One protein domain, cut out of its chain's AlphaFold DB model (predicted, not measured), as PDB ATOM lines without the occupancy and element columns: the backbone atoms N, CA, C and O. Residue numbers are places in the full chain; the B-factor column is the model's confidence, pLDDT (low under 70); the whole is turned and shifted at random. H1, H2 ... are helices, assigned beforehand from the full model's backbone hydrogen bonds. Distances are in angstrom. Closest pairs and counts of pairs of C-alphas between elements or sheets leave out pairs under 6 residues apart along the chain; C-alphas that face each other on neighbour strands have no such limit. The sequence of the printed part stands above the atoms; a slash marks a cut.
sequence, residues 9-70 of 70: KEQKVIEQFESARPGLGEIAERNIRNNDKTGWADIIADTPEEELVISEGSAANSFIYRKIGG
ATOM      1  N   LYS A   9     208.642 199.038 200.882       94.44
ATOM      2  CA  LYS A   9     208.560 199.397 202.305       94.44
ATOM      3  C   LYS A   9     207.548 198.535 203.058       94.44
ATOM      4  O   LYS A   9     207.843 198.055 204.143       94.44
ATOM      5  N   GLU A  10     206.370 198.310 202.487       95.50
ATOM      6  CA  GLU A  10     205.345 197.454 203.099       95.50
ATOM      7  C   GLU A  10     205.802 196.003 203.207       95.50
ATOM      8  O   GLU A  10     205.574 195.358 204.228       95.50
ATOM      9  N   GLN A  11     206.485 195.507 202.176       95.69
ATOM     10  CA  GLN A  11     207.022 194.155 202.165       95.69
ATOM     11  C   GLN A  11     208.122 193.978 203.214       95.69
ATOM     12  O   GLN A  11     208.073 193.028 203.991       95.69
ATOM     13  N   LYS A  12     209.025 194.958 203.338       93.19
ATOM     14  CA  LYS A  12     210.020 195.001 204.414       93.19
ATOM     15  C   LYS A  12     209.371 194.944 205.794       93.19
ATOM     16  O   LYS A  12     209.837 194.219 206.665       93.19
ATOM     17  N   VAL A  13     208.280 195.678 206.007       93.06
ATOM     18  CA  VAL A  13     207.551 195.650 207.282       93.06
ATOM     19  C   VAL A  13     206.975 194.262 207.553       93.06
ATOM     20  O   VAL A  13     207.140 193.751 208.656       93.06
ATOM     21  N   ILE A  14     206.362 193.617 206.562       94.12
ATOM     22  CA  ILE A  14     205.856 192.243 206.701       94.12
ATOM     23  C   ILE A  14     206.984 191.284 207.096       94.12
ATOM     24  O   ILE A  14     206.830 190.527 208.052       94.12
ATOM     25  N   GLU A  15     208.132 191.363 206.422       93.31
ATOM     26  CA  GLU A  15     209.309 190.538 206.715       93.31
ATOM     27  C   GLU A  15     209.858 190.789 208.124       93.31
ATOM     28  O   GLU A  15     210.198 189.839 208.830       93.31
ATOM     29  N   GLN A  16     209.910 192.049 208.569       90.69
ATOM     30  CA  GLN A  16     210.343 192.408 209.921       90.69
ATOM     31  C   GLN A  16     209.406 191.822 210.981       90.69
ATOM     32  O   GLN A  16     209.875 191.235 211.955       90.69
ATOM     33  N   PHE A  17     208.088 191.943 210.789       91.38
ATOM     34  CA  PHE A  17     207.102 191.384 211.715       91.38
ATOM     35  C   PHE A  17     207.177 189.854 211.749       91.38
ATOM     36  O   PHE A  17     207.238 189.288 212.840       91.38
ATOM     37  N   GLU A  18     207.258 189.195 210.593       92.31
ATOM     38  CA  GLU A  18     207.413 187.739 210.509       92.31
ATOM     39  C   GLU A  18     208.699 187.250 211.186       92.31
ATOM     40  O   GLU A  18     208.672 186.291 211.956       92.31
ATOM     41  N   SER A  19     209.814 187.954 210.962       89.50
ATOM     42  CA  SER A  19     211.109 187.627 211.574       89.50
ATOM     43  C   SER A  19     211.096 187.819 213.089       89.50
ATOM     44  O   SER A  19     211.711 187.037 213.812       89.50
ATOM     45  N   ALA A  20     210.387 188.837 213.588       87.00
ATOM     46  CA  ALA A  20     210.263 189.091 215.021       87.00
ATOM     47  C   ALA A  20     209.444 188.000 215.729       87.00
ATOM     48  O   ALA A  20     209.760 187.611 216.855       87.00
ATOM     49  N   ARG A  21     208.379 187.507 215.088       86.44
ATOM     50  CA  ARG A  21     207.629 186.336 215.547       86.44
ATOM     51  C   ARG A  21     206.839 185.733 214.381       86.44
ATOM     52  O   ARG A  21     205.993 186.439 213.825       86.44
ATOM     53  N   PRO A  22     206.995 184.424 214.111       90.06
ATOM     54  CA  PRO A  22     206.246 183.760 213.053       90.06
ATOM     55  C   PRO A  22     204.732 183.973 213.167       90.06
ATOM     56  O   PRO A  22     204.157 183.854 214.257       90.06
ATOM     57  N   GLY A  23     204.100 184.308 212.044       88.62
ATOM     58  CA  GLY A  23     202.680 184.639 211.926       88.62
ATOM     59  C   GLY A  23     202.334 186.117 212.140       88.62
ATOM     60  O   GLY A  23     201.210 186.527 211.840       88.62
ATOM     61  N   LEU A  24     203.255 186.957 212.629       90.31
ATOM     62  CA  LEU A  24     203.000 188.400 212.694       90.31
ATOM     63  C   LEU A  24     203.080 189.076 211.317       90.31
ATOM     64  O   LEU A  24     202.462 190.131 211.151       90.31
ATOM     65  N   GLY A  25     203.772 188.488 210.334       92.88
ATOM     66  CA  GLY A  25     203.832 189.016 208.970       92.88
ATOM     67  C   GLY A  25     202.457 189.046 208.305       92.88
ATOM     68  O   GLY A  25     202.055 190.073 207.761       92.88
ATOM     69  N   GLU A  26     201.676 187.971 208.446       94.50
ATOM     70  CA  GLU A  26     200.297 187.909 207.935       94.50
ATOM     71  C   GLU A  26     199.391 188.967 208.587       94.50
ATOM     72  O   GLU A  26     198.548 189.588 207.932       94.50
ATOM     73  N   ILE A  27     199.573 189.214 209.889       91.81
ATOM     74  CA  ILE A  27     198.828 190.253 210.614       91.81
ATOM     75  C   ILE A  27     199.221 191.644 210.104       91.81
ATOM     76  O   ILE A  27     198.340 192.485 209.895       91.81
ATOM     77  N   ALA A  28     200.516 191.883 209.881       93.06
ATOM     78  CA  ALA A  28     201.014 193.129 209.317       93.06
ATOM     79  C   ALA A  28     200.449 193.360 207.909       93.06
ATOM     80  O   ALA A  28     199.883 194.422 207.650       93.06
ATOM     81  N   GLU A  29     200.494 192.352 207.036       95.31
ATOM     82  CA  GLU A  29     199.918 192.429 205.691       95.31
ATOM     83  C   GLU A  29     198.426 192.766 205.746       95.31
ATOM     84  O   GLU A  29     197.956 193.672 205.051       95.31
ATOM     85  N   ARG A  30     197.667 192.085 206.613       94.56
ATOM     86  CA  ARG A  30     196.238 192.352 206.795       94.56
ATOM     87  C   ARG A  30     195.979 193.803 207.183       94.56
ATOM     88  O   ARG A  30     195.062 194.416 206.639       94.56
ATOM     89  N   ASN A  31     196.765 194.349 208.110       93.75
ATOM     90  CA  ASN A  31     196.608 195.729 208.553       93.75
ATOM     91  C   ASN A  31     196.971 196.721 207.445       93.75
ATOM     92  O   ASN A  31     196.213 197.662 207.233       93.75
ATOM     93  N   ILE A  32     198.045 196.476 206.691       94.38
ATOM     94  CA  ILE A  32     198.442 197.285 205.527       94.38
ATOM     95  C   ILE A  32     197.336 197.285 204.460       94.38
ATOM     96  O   ILE A  32     196.971 198.330 203.926       94.38
ATOM     97  N   ARG A  33     196.736 196.123 204.169       94.50
ATOM     98  CA  ARG A  33     195.639 195.994 203.190       94.50
ATOM     99  C   ARG A  33     194.304 196.567 203.662       94.50
ATOM    100  O   ARG A  33     193.419 196.782 202.826       94.50
ATOM    101  N   ASN A  34     194.147 196.770 204.968       94.12
ATOM    102  CA  ASN A  34     192.983 197.370 205.619       94.12
ATOM    103  C   ASN A  34     193.290 198.803 206.091       94.12
ATOM    104  O   ASN A  34     192.855 199.220 207.166       94.12
ATOM    105  N   ASN A  35     194.099 199.528 205.307       92.12
ATOM    106  CA  ASN A  35     194.606 200.855 205.654       92.12
ATOM    107  C   ASN A  35     193.496 201.857 205.999       92.12
ATOM    108  O   ASN A  35     193.681 202.675 206.890       92.12
ATOM    109  N   ASP A  36     192.318 201.745 205.381       90.12
ATOM    110  CA  ASP A  36     191.161 202.599 205.672       90.12
ATOM    111  C   ASP A  36     190.665 202.490 207.126       90.12
ATOM    112  O   ASP A  36     189.921 203.351 207.594       90.12
ATOM    113  N   LYS A  37     191.057 201.428 207.839       90.12
ATOM    114  CA  LYS A  37     190.741 201.206 209.256       90.12
ATOM    115  C   LYS A  37     191.944 201.340 210.177       90.12
ATOM    116  O   LYS A  37     191.758 201.619 211.355       90.12
ATOM    117  N   THR A  38     193.143 201.062 209.676       90.56
ATOM    118  CA  THR A  38     194.344 200.924 210.511       90.56
ATOM    119  C   THR A  38     195.332 202.077 210.345       90.56
ATOM    120  O   THR A  38     196.094 202.333 211.271       90.56
ATOM    121  N   GLY A  39     195.361 202.741 209.183       91.44
ATOM    122  CA  GLY A  39     196.350 203.764 208.827       91.44
ATOM    123  C   GLY A  39     197.774 203.238 208.598       91.44
ATOM    124  O   GLY A  39     198.705 204.027 208.459       91.44
ATOM    125  N   TRP A  40     197.989 201.916 208.578       93.94
ATOM    126  CA  TRP A  40     199.340 201.339 208.523       93.94
ATOM    127  C   TRP A  40     200.096 201.685 207.243       93.94
ATOM    128  O   TRP A  40     201.271 202.023 207.317       93.94
ATOM    129  N   ALA A  41     199.456 201.590 206.079       94.00
ATOM    130  CA  ALA A  41     200.119 201.886 204.812       94.00
ATOM    131  C   ALA A  41     200.548 203.359 204.732       94.00
ATOM    132  O   ALA A  41     201.635 203.643 204.234       94.00
ATOM    133  N   ASP A  42     199.741 204.271 205.281       93.25
ATOM    134  CA  ASP A  42     200.055 205.704 205.293       93.25
ATOM    135  C   ASP A  42     201.246 205.979 206.224       93.25
ATOM    136  O   ASP A  42     202.226 206.604 205.825       93.25
ATOM    137  N   ILE A  43     201.239 205.388 207.425       92.88
ATOM    138  CA  ILE A  43     202.366 205.476 208.364       92.88
ATOM    139  C   ILE A  43     203.653 204.920 207.737       92.88
ATOM    140  O   ILE A  43     204.715 205.519 207.889       92.88
ATOM    141  N   ILE A  44     203.592 203.787 207.034       93.50
ATOM    142  CA  ILE A  44     204.761 203.176 206.374       93.50
ATOM    143  C   ILE A  44     205.288 204.062 205.238       93.50
ATOM    144  O   ILE A  44     206.505 204.165 205.045       93.50
ATOM    145  N   ALA A  45     204.394 204.706 204.485       93.81
ATOM    146  CA  ALA A  45     204.783 205.641 203.438       93.81
ATOM    147  C   ALA A  45     205.574 206.822 204.026       93.81
ATOM    148  O   ALA A  45     206.672 207.108 203.537       93.81
ATOM    149  N   ASP A  46     205.082 207.398 205.124       92.56
ATOM    150  CA  ASP A  46     205.658 208.583 205.775       92.56
ATOM    151  C   ASP A  46     206.878 208.285 206.662       92.56
ATOM    152  O   ASP A  46     207.688 209.169 206.938       92.56
ATOM    153  N   THR A  47     207.037 207.041 207.114       89.44
ATOM    154  CA  THR A  47     208.154 206.642 207.982       89.44
ATOM    155  C   THR A  47     209.413 206.395 207.146       89.44
ATOM    156  O   THR A  47     209.355 205.594 206.208       89.44
ATOM    157  N   PRO A  48     210.563 207.031 207.438       91.12
ATOM    158  CA  PRO A  48     211.834 206.732 206.777       91.12
ATOM    159  C   PRO A  48     212.153 205.239 206.814       91.12
ATOM    160  O   PRO A  48     211.859 204.551 207.789       91.12
ATOM    161  N   GLU A  49     212.744 204.708 205.745       87.75
ATOM    162  CA  GLU A  49     212.960 203.262 205.642       87.75
ATOM    163  C   GLU A  49     213.895 202.720 206.744       87.75
ATOM    164  O   GLU A  49     213.758 201.562 207.156       87.75
ATOM    165  N   GLU A  50     214.816 203.548 207.239       87.31
ATOM    166  CA  GLU A  50     215.716 203.211 208.350       87.31
ATOM    167  C   GLU A  50     214.968 203.028 209.680       87.31
ATOM    168  O   GLU A  50     215.439 202.318 210.563       87.31
ATOM    169  N   GLU A  51     213.794 203.651 209.820       84.94
ATOM    170  CA  GLU A  51     212.940 203.579 211.009       84.94
ATOM    171  C   GLU A  51     211.934 202.415 210.948       84.94
ATOM    172  O   GLU A  51     211.294 202.102 211.954       84.94
ATOM    173  N   LEU A  52     211.808 201.730 209.802       87.44
ATOM    174  CA  LEU A  52     210.954 200.545 209.617       87.44
ATOM    175  C   LEU A  52     211.588 199.283 210.233       87.44
ATOM    176  O   LEU A  52     211.731 198.255 209.572       87.44
ATOM    177  N   VAL A  53     211.997 199.369 211.497       84.94
ATOM    178  CA  VAL A  53     212.656 198.295 212.249       84.94
ATOM    179  C   VAL A  53     211.870 198.031 213.528       84.94
ATOM    180  O   VAL A  53     211.429 198.957 214.212       84.94
ATOM    181  N   ILE A  54     211.673 196.757 213.863       78.31
ATOM    182  CA  ILE A  54     211.054 196.371 215.134       78.31
ATOM    183  C   ILE A  54     212.153 196.309 216.193       78.31
ATOM    184  O   ILE A  54     213.065 195.495 216.089       78.31
ATOM    185  N   SER A  55     212.077 197.154 217.224       67.06
ATOM    186  CA  SER A  55     212.963 197.028 218.385       67.06
ATOM    187  C   SER A  55     212.457 195.932 219.324       67.06
ATOM    188  O   SER A  55     211.265 195.895 219.648       67.06
ATOM    189  N   GLU A  56     213.353 195.064 219.792       53.91
ATOM    190  CA  GLU A  56     213.026 193.994 220.735       53.91
ATOM    191  C   GLU A  56     212.482 194.559 222.059       53.91
ATOM    192  O   GLU A  56     213.130 195.355 222.736       53.91
ATOM    193  N   GLY A  57     211.269 194.141 222.432       50.97
ATOM    194  CA  GLY A  57     210.643 194.466 223.714       50.97
ATOM    195  C   GLY A  57     209.235 195.024 223.550       50.97
ATOM    196  O   GLY A  57     209.051 196.220 223.402       50.97
ATOM    197  N   SER A  58     208.224 194.158 223.650       48.81
ATOM    198  CA  SER A  58     206.787 194.468 223.550       48.81
ATOM    199  C   SER A  58     206.305 194.992 222.185       48.81
ATOM    200  O   SER A  58     206.927 195.834 221.544       48.81
ATOM    201  N   ALA A  59     205.127 194.531 221.751       54.84
ATOM    202  CA  ALA A  59     204.474 195.025 220.536       54.84
ATOM    203  C   ALA A  59     204.278 196.556 220.549       54.84
ATOM    204  O   ALA A  59     204.239 197.172 219.492       54.84
ATOM    205  N   ALA A  60     204.233 197.186 221.728       56.22
ATOM    206  CA  ALA A  60     204.125 198.636 221.876       56.22
ATOM    207  C   ALA A  60     205.320 199.416 221.292       56.22
ATOM    208  O   ALA A  60     205.160 200.587 220.958       56.22
ATOM    209  N   ASN A  61     206.482 198.778 221.106       55.94
ATOM    210  CA  ASN A  61     207.684 199.443 220.602       55.94
ATOM    211  C   ASN A  61     207.854 199.385 219.075       55.94
ATOM    212  O   ASN A  61     208.838 199.909 218.557       55.94
ATOM    213  N   SER A  62     206.924 198.788 218.315       72.38
ATOM    214  CA  SER A  62     207.012 198.902 216.850       72.38
ATOM    215  C   SER A  62     206.793 200.358 216.414       72.38
ATOM    216  O   SER A  62     205.944 201.057 216.979       72.38
ATOM    217  N   PHE A  63     207.493 200.787 215.361       79.50
ATOM    218  CA  PHE A  63     207.327 202.118 214.767       79.50
ATOM    219  C   PHE A  63     205.856 202.431 214.418       79.50
ATOM    220  O   PHE A  63     205.417 203.560 214.614       79.50
ATOM    221  N   ILE A  64     205.070 201.426 213.997       82.75
ATOM    222  CA  ILE A  64     203.636 201.576 213.707       82.75
ATOM    223  C   ILE A  64     202.847 201.934 214.970       82.75
ATOM    224  O   ILE A  64     202.152 202.947 215.016       82.75
ATOM    225  N   TYR A  65     202.929 201.090 216.002       77.62
ATOM    226  CA  TYR A  65     202.122 201.255 217.214       77.62
ATOM    227  C   TYR A  65     202.489 202.535 217.975       77.62
ATOM    228  O   TYR A  65     201.602 203.178 218.533       77.62
ATOM    229  N   ARG A  66     203.755 202.971 217.902       73.88
ATOM    230  CA  ARG A  66     204.195 204.280 218.405       73.88
ATOM    231  C   ARG A  66     203.487 205.454 217.719       73.88
ATOM    232  O   ARG A  66     203.252 206.467 218.365       73.88
ATOM    233  N   LYS A  67     203.185 205.345 216.422       73.19
ATOM    234  CA  LYS A  67     202.552 206.411 215.627       73.19
ATOM    235  C   LYS A  67     201.024 206.411 215.733       73.19
ATOM    236  O   LYS A  67     200.426 207.464 215.574       73.19
ATOM    237  N   ILE A  68     200.406 205.260 216.011       72.69
ATOM    238  CA  ILE A  68     198.948 205.143 216.212       72.69
ATOM    239  C   ILE A  68     198.530 205.553 217.633       72.69
ATOM    240  O   ILE A  68     197.451 206.103 217.817       72.69
ATOM    241  N   GLY A  69     199.351 205.251 218.645       64.00
ATOM    242  CA  GLY A  69     199.050 205.539 220.054       64.00
ATOM    243  C   GLY A  69     199.493 206.918 220.558       64.00
ATOM    244  O   GLY A  69     199.481 207.123 221.772       64.00
ATOM    245  N   GLY A  70     199.938 207.807 219.664       50.84
ATOM    246  CA  GLY A  70     200.416 209.161 219.967       50.84
ATOM    247  C   GLY A  70     199.402 210.242 219.633       50.84
ATOM    248  O   GLY A  70     198.645 210.051 218.657       50.84
TER     249      GLY A  70
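Overview. This is residues 9 to 70 of the 70 residues of an uncharacterized protein of Nostoc sp. 2RC (UniProt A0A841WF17). A helical hairpin, H1 and H2 side by side, makes one arm of this small domain; H4 crosses the hairpin's open end, where H1 begins and H2 ends, and the long stretch of residues 47 to 62 folds back from H4 to H5, which packs on H4 and keeps clear of the hairpin. Little H3 makes a corner between H2 and H4. The printed part has 62 residues with five named helices, in the order H1 H2 H3 H4 H5, and no named strand; its class is all helix. It is compact, with a radius of gyration of the C-alphas of 10.4 A, and rounded, with spans of 25 by 22 by 20 A.

Arrangement. Start with H1, residues 9 to 20, and go on along the chain to H2, residues 24 to 33. They touch as a helical hairpin, opposite ways at a shallow tilt of 25 degrees, and their closest C-alphas, those of Glu 18 and Gly 25, are 4.1 A apart. Go on to H3, residues 35 to 38: it is close to H2 but not clearly touching, with the closest C-alphas, Asn 31 and Thr 38, 6.0 A apart. Then comes H4, residues 40 to 46, which touches H2 about perpendicular at 78 degrees; the C-alphas of Ile 32 and Ala 41 come closest, at 4.9 A. H1 touches H4 with residues 9 to 10 alone, at a steep tilt of 61 degrees, opposite ways, the closest C-alphas being those of Glu 10 and Ile 44, 6.6 A apart. At the far end of the printed part look for H5, residues 63 to 68: it touches H4, with the C-alphas of Ile 43 and Ile 64 closest at 6.7 A, and is only just about perpendicular to it at 70.3 degrees. H5 is apart from H1 and from H2. In H1, H2, H4 and H5 every O i to N i+4 pair is within hydrogen-bond range; H3 is too short for such a pair.

Along the chain. Find C-alpha 9 at (208.560, 199.397, 202.305); from there H1 runs 16.5 A to C-alpha 20. H2 runs 14.2 A from Leu 24 to Arg 33, H3 4.9 A from Asn 35 to Thr 38. Find C-alpha 40 at (199.340, 201.339, 208.523), where H4 begins its 10.0 A. H5 runs 9.0 A and ends at C-alpha 68, at (198.948, 205.143, 216.212).

Size, cuts and confidence. The two C-alphas farthest apart are those of Asp 36 and Glu 56, at 27.9 A. The printed part has no cut and ends at Gly 70, the chain's last residue. The links H1 to H2, H2 to H3 and H3 to H4 are tight; H4 to H5, with 16 residues between them, is long. The mean pLDDT of the printed part is 84.5, and you will find values under 70 at residues 55 to 61 and 69 to 70.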